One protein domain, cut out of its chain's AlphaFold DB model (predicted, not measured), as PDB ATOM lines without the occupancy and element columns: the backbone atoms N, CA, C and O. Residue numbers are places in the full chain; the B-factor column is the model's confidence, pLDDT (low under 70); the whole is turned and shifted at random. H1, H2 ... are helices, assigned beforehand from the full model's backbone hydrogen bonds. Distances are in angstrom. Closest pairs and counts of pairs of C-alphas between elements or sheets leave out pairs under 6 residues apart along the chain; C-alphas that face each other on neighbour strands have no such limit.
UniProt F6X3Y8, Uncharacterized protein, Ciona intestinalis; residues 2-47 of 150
ATOM      1  N   THR A   2     141.324 135.972 119.831       71.44
ATOM      2  CA  THR A   2     141.041 136.491 121.188       71.44
ATOM      3  C   THR A   2     141.829 135.830 122.317       71.44
ATOM      4  O   THR A   2     142.061 136.470 123.331       71.44
ATOM      5  N   TYR A   3     142.272 134.582 122.150       80.75
ATOM      6  CA  TYR A   3     143.163 133.922 123.109       80.75
ATOM      7  C   TYR A   3     144.653 134.171 122.814       80.75
ATOM      8  O   TYR A   3     145.446 134.238 123.746       80.75
ATOM      9  N   PHE A   4     145.026 134.363 121.539       85.31
ATOM     10  CA  PHE A   4     146.420 134.553 121.111       85.31
ATOM     11  C   PHE A   4     147.034 135.821 121.688       85.31
ATOM     12  O   PHE A   4     147.984 135.793 122.459       85.31
ATOM     13  N   LEU A   5     146.468 136.950 121.256       87.75
ATOM     14  CA  LEU A   5     147.071 138.264 121.356       87.75
ATOM     15  C   LEU A   5     147.243 138.697 122.814       87.75
ATOM     16  O   LEU A   5     148.275 139.293 123.108       87.75
ATOM     17  N   PRO A   6     146.329 138.351 123.749       88.69
ATOM     18  CA  PRO A   6     146.546 138.648 125.159       88.69
ATOM     19  C   PRO A   6     147.736 137.933 125.794       88.69
ATOM     20  O   PRO A   6     148.298 138.466 126.747       88.69
ATOM     21  N   HIS A   7     148.092 136.749 125.292       89.50
ATOM     22  CA  HIS A   7     149.143 135.895 125.850       89.50
ATOM     23  C   HIS A   7     150.422 135.903 125.006       89.50
ATOM     24  O   HIS A   7     151.379 135.210 125.337       89.50
ATOM     25  N   ALA A   8     150.451 136.655 123.907       88.44
ATOM     26  CA  ALA A   8     151.635 136.762 123.077       88.44
ATOM     27  C   ALA A   8     152.701 137.611 123.788       88.44
ATOM     28  O   ALA A   8     152.432 138.740 124.195       88.44
ATOM     29  N   GLU A   9     153.919 137.079 123.905       89.38
ATOM     30  CA  GLU A   9     155.044 137.740 124.591       89.38
ATOM     31  C   GLU A   9     156.067 138.350 123.620       89.38
ATOM     32  O   GLU A   9     156.936 139.127 124.012       89.38
ATOM     33  N   THR A  10     155.959 138.030 122.331       90.00
ATOM     34  CA  THR A  10     156.942 138.394 121.311       90.00
ATOM     35  C   THR A  10     156.481 139.561 120.440       90.00
ATOM     36  O   THR A  10     155.297 139.737 120.137       90.00
ATOM     37  N   HIS A  11     157.443 140.380 120.006       87.94
ATOM     38  CA  HIS A  11     157.220 141.371 118.955       87.94
ATOM     39  C   HIS A  11     157.010 140.651 117.609       87.94
ATOM     40  O   HIS A  11     157.735 139.690 117.342       87.94
ATOM     41  N   PRO A  12     156.077 141.094 116.739       90.06
ATOM     42  CA  PRO A  12     155.248 142.309 116.822       90.06
ATOM     43  C   PRO A  12     153.902 142.155 117.554       90.06
ATOM     44  O   PRO A  12     153.175 143.136 117.707       90.06
ATOM     45  N   PHE A  13     153.543 140.955 118.014       90.69
ATOM     46  CA  PHE A  13     152.198 140.652 118.522       90.69
ATOM     47  C   PHE A  13     151.840 141.398 119.807       90.69
ATOM     48  O   PHE A  13     150.695 141.819 119.973       90.69
ATOM     49  N   THR A  14     152.820 141.637 120.679       92.31
ATOM     50  CA  THR A  14     152.644 142.482 121.869       92.31
ATOM     51  C   THR A  14     152.201 143.896 121.495       92.31
ATOM     52  O   THR A  14     151.240 144.409 122.066       92.31
ATOM     53  N   THR A  15     152.838 144.512 120.497       93.12
ATOM     54  CA  THR A  15     152.492 145.849 119.991       93.12
ATOM     55  C   THR A  15     151.083 145.874 119.405       93.12
ATOM     56  O   THR A  15     150.297 146.765 119.729       93.12
ATOM     57  N   VAL A  16     150.736 144.867 118.597       90.88
ATOM     58  CA  VAL A  16     149.388 144.716 118.024       90.88
ATOM     59  C   VAL A  16     148.341 144.625 119.133       90.88
ATOM     60  O   VAL A  16     147.342 145.343 119.105       90.88
ATOM     61  N   TRP A  17     148.585 143.805 120.157       91.44
ATOM     62  CA  TRP A  17     147.671 143.666 121.286       91.44
ATOM     63  C   TRP A  17     147.492 144.968 122.075       91.44
ATOM     64  O   TRP A  17     146.367 145.329 122.425       91.44
ATOM     65  N   GLN A  18     148.575 145.703 122.343       92.19
ATOM     66  CA  GLN A  18     148.483 147.003 123.014       92.19
ATOM     67  C   GLN A  18     147.673 148.000 122.181       92.19
ATOM     68  O   GLN A  18     146.792 148.666 122.719       92.19
ATOM     69  N   HIS A  19     147.898 148.043 120.865       91.31
ATOM     70  CA  HIS A  19     147.159 148.928 119.971       91.31
ATOM     71  C   HIS A  19     145.651 148.635 119.968       91.31
ATOM     72  O   HIS A  19     144.852 149.571 120.036       91.31
ATOM     73  N   LEU A  20     145.258 147.356 119.951       90.38
ATOM     74  CA  LEU A  20     143.852 146.943 120.022       90.38
ATOM     75  C   LEU A  20     143.208 147.294 121.370       90.38
ATOM     76  O   LEU A  20     142.061 147.733 121.400       90.38
ATOM     77  N   LYS A  21     143.944 147.164 122.482       89.94
ATOM     78  CA  LYS A  21     143.453 147.570 123.810       89.94
ATOM     79  C   LYS A  21     143.232 149.076 123.920       89.94
ATOM     80  O   LYS A  21     142.250 149.501 124.517       89.94
ATOM     81  N   THR A  22     144.141 149.882 123.372       93.38
ATOM     82  CA  THR A  22     144.024 151.347 123.395       93.38
ATOM     83  C   THR A  22     142.925 151.853 122.457       93.38
ATOM     84  O   THR A  22     142.337 152.896 122.724       93.38
ATOM     85  N   ASN A  23     142.612 151.111 121.389       90.81
ATOM     86  CA  ASN A  23     141.644 151.508 120.368       90.81
ATOM     87  C   ASN A  23     140.518 150.469 120.233       90.81
ATOM     88  O   ASN A  23     140.453 149.764 119.222       90.81
ATOM     89  N   PRO A  24     139.590 150.382 121.206       86.06
ATOM     90  CA  PRO A  24     138.500 149.407 121.162       86.06
ATOM     91  C   PRO A  24     137.558 149.614 119.967       86.06
ATOM     92  O   PRO A  24     136.923 148.666 119.525       86.06
ATOM     93  N   ALA A  25     137.507 150.823 119.395       84.94
ATOM     94  CA  ALA A  25     136.747 151.119 118.178       84.94
ATOM     95  C   ALA A  25     137.231 150.340 116.937       84.94
ATOM     96  O   ALA A  25     136.485 150.212 115.974       84.94
ATOM     97  N   ASN A  26     138.461 149.811 116.961       82.12
ATOM     98  CA  ASN A  26     139.014 148.980 115.886       82.12
ATOM     99  C   ASN A  26     138.679 147.486 116.057       82.12
ATOM    100  O   ASN A  26     139.140 146.660 115.270       82.12
ATOM    101  N   VAL A  27     137.913 147.123 117.093       84.44
ATOM    102  CA  VAL A  27     137.440 145.759 117.340       84.44
ATOM    103  C   VAL A  27     135.963 145.692 116.969       84.44
ATOM    104  O   VAL A  27     135.105 146.212 117.675       84.44
ATOM    105  N   PHE A  28     135.679 145.052 115.840       83.00
ATOM    106  CA  PHE A  28     134.329 144.925 115.297       83.00
ATOM    107  C   PHE A  28     133.666 143.618 115.739       83.00
ATOM    108  O   PHE A  28     134.340 142.607 115.951       83.00
ATOM    109  N   ASN A  29     132.335 143.632 115.829       81.38
ATOM    110  CA  ASN A  29     131.547 142.464 116.237       81.38
ATOM    111  C   ASN A  29     131.090 141.608 115.049       81.38
ATOM    112  O   ASN A  29     130.862 140.409 115.213       81.38
ATOM    113  N   THR A  30     130.961 142.208 113.863       85.62
ATOM    114  CA  THR A  30     130.381 141.559 112.681       85.62
ATOM    115  C   THR A  30     131.373 141.552 111.524       85.62
ATOM    116  O   THR A  30     131.994 142.567 111.221       85.62
ATOM    117  N   THR A  31     131.474 140.431 110.809       83.88
ATOM    118  CA  THR A  31     132.332 140.308 109.618       83.88
ATOM    119  C   THR A  31     131.944 141.273 108.494       83.88
ATOM    120  O   THR A  31     132.822 141.774 107.805       83.88
ATOM    121  N   ALA A  32     130.659 141.603 108.333       85.88
ATOM    122  CA  ALA A  32     130.200 142.565 107.328       85.88
ATOM    123  C   ALA A  32     130.778 143.979 107.539       85.88
ATOM    124  O   ALA A  32     131.301 144.567 106.597       85.88
ATOM    125  N   GLU A  33     130.753 144.486 108.777       87.12
ATOM    126  CA  GLU A  33     131.323 145.798 109.137       87.12
ATOM    127  C   GLU A  33     132.832 145.839 108.870       87.12
ATOM    128  O   GLU A  33     133.371 146.833 108.382       87.12
ATOM    129  N   ILE A  34     133.512 144.727 109.154       88.19
ATOM    130  CA  ILE A  34     134.943 144.562 108.900       88.19
ATOM    131  C   ILE A  34     135.228 144.672 107.402       88.19
ATOM    132  O   ILE A  34     136.087 145.451 107.000       88.19
ATOM    133  N   PHE A  35     134.502 143.925 106.570       87.69
ATOM    134  CA  PHE A  35     134.706 143.928 105.121       87.69
ATOM    135  C   PHE A  35     134.357 145.269 104.469       87.69
ATOM    136  O   PHE A  35     135.073 145.704 103.562       87.69
ATOM    137  N   GLU A  36     133.332 145.965 104.965       87.38
ATOM    138  CA  GLU A  36     133.029 147.339 104.560       87.38
ATOM    139  C   GLU A  36     134.191 148.278 104.912       87.38
ATOM    140  O   GLU A  36     134.670 149.022 104.055       87.38
ATOM    141  N   ARG A  37     134.725 148.193 106.136       87.31
ATOM    142  CA  ARG A  37     135.860 149.020 106.561       87.31
ATOM    143  C   ARG A  37     137.132 148.739 105.764       87.31
ATOM    144  O   ARG A  37     137.845 149.681 105.430       87.31
ATOM    145  N   ILE A  38     137.411 147.477 105.439       88.38
ATOM    146  CA  ILE A  38     138.560 147.096 104.601       88.38
ATOM    147  C   ILE A  38     138.413 147.676 103.193       88.38
ATOM    148  O   ILE A  38     139.394 148.169 102.641       88.38
ATOM    149  N   SER A  39     137.201 147.667 102.627       85.00
ATOM    150  CA  SER A  39     136.951 148.190 101.275       85.00
ATOM    151  C   SER A  39     137.235 149.693 101.140       85.00
ATOM    152  O   SER A  39     137.603 150.160 100.066       85.00
ATOM    153  N   GLN A  40     137.139 150.446 102.243       86.75
ATOM    154  CA  GLN A  40     137.504 151.867 102.302       86.75
ATOM    155  C   GLN A  40     139.029 152.098 102.313       86.75
ATOM    156  O   GLN A  40     139.479 153.234 102.159       86.75
ATOM    157  N   GLY A  41     139.822 151.035 102.478       84.12
ATOM    158  CA  GLY A  41     141.281 151.064 102.502       84.12
ATOM    159  C   GLY A  41     141.883 151.401 103.872       84.12
ATOM    160  O   GLY A  41     141.226 151.904 104.782       84.12
ATOM    161  N   GLY A  42     143.179 151.106 104.023       85.12
ATOM    162  CA  GLY A  42     143.963 151.474 105.211       85.12
ATOM    163  C   GLY A  42     143.681 150.652 106.474       85.12
ATOM    164  O   GLY A  42     144.098 151.052 107.560       85.12
ATOM    165  N   PHE A  43     142.987 149.517 106.356       88.38
ATOM    166  CA  PHE A  43     142.663 148.645 107.483       88.38
ATOM    167  C   PHE A  43     143.032 147.188 107.188       88.38
ATOM    168  O   PHE A  43     142.810 146.701 106.082       88.38
ATOM    169  N   TYR A  44     143.566 146.488 108.192       88.88
ATOM    170  CA  TYR A  44     143.901 145.067 108.107       88.88
ATOM    171  C   TYR A  44     142.992 144.256 109.019       88.88
ATOM    172  O   TYR A  44     142.759 144.631 110.169       88.88
ATOM    173  N   TYR A  45     142.533 143.110 108.524       88.12
ATOM    174  CA  TYR A  45     141.733 142.178 109.304       88.12
ATOM    175  C   TYR A  45     142.501 140.903 109.621       88.12
ATOM    176  O   TYR A  45     143.017 140.209 108.750       88.12
ATOM    177  N   LEU A  46     142.560 140.611 110.915       87.81
ATOM    178  CA  LEU A  46     143.207 139.446 111.488       87.81
ATOM    179  C   LEU A  46     142.163 138.340 111.692       87.81
ATOM    180  O   LEU A  46     141.442 138.347 112.693       87.81
ATOM    181  N   ALA A  47     142.105 137.382 110.765       86.75
ATOM    182  CA  ALA A  47     141.118 136.299 110.756       86.75
ATOM    183  C   ALA A  47     141.764 134.897 110.760       86.75
ATOM    184  O   ALA A  47     142.929 134.748 110.385       86.75
TER     185      ALA A  47
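Overview. This is residues 2 to 47 of the 150 residues of an uncharacterized protein of Ciona intestinalis (UniProt F6X3Y8). What does the model look like at first sight? It is a loose, elongated shape with two ends: H1 and H2 pack on each other at one end, and H3 is alone at the other, with residues 23 to 30 running between H2 and H3. After H3, residues 40 to 47 fold back from that end toward the space between the two. What is it built of, and how large is it? The printed part has 46 residues with three named helices, H1, H2 and H3 in that order, and no named strand, and its class is all helix. The whole is only just loose, close to compact, with a radius of gyration of the C-alphas of 11.5 A, and it spans 31 by 19 by 18 A.

Along the chain. Where does the first helix lie? H1 is residues 4 to 7, beginning at C-alpha 4 at (146.420, 134.553, 121.111), and it is 5.6 A from first to last C-alpha. Where is the longest helix? H2 is residues 13 to 22, 14.3 A from first to last C-alpha, and it begins at C-alpha 13 at (152.198, 140.652, 118.522). Where does the last helix end? H3 is residues 31 to 39, 12.4 A from first to last C-alpha, and it ends at C-alpha 39 at (136.951, 148.190, 101.275).

Arrangement. How does H1 stand to H2? They touch, with 6 pairs of C-alphas within 8 A. The closest C-alphas of the two are those of Leu 5 and Trp 17, 5.4 A apart. Where does H3 stand? H3 touches no helix: it is apart from H1 and apart from H2, with no C-alpha within 8 A of either. What do the backbone N and O atoms show? In H2 and H3 every O i to N i+4 pair is within hydrogen-bond range. H1, with 4 residues, is too short for such a pair, and its one O i to N i+3 pair is within range.

Size, cuts and confidence. How far does it reach? The two C-alphas farthest apart are those of Glu 9 and Gln 40, at 31.7 A, while the first and last printed C-alphas, those of Thr 2 and Ala 47, are 10.4 A apart. Is there a cut, and how long are the links? The printed part has no cut. The link from H1 to H2 has 5 residues and is tight, and the link from H2 to H3 has 8 residues and is short. How confident is the model? The mean pLDDT of the printed part is 87.4, and no printed residue is under 70.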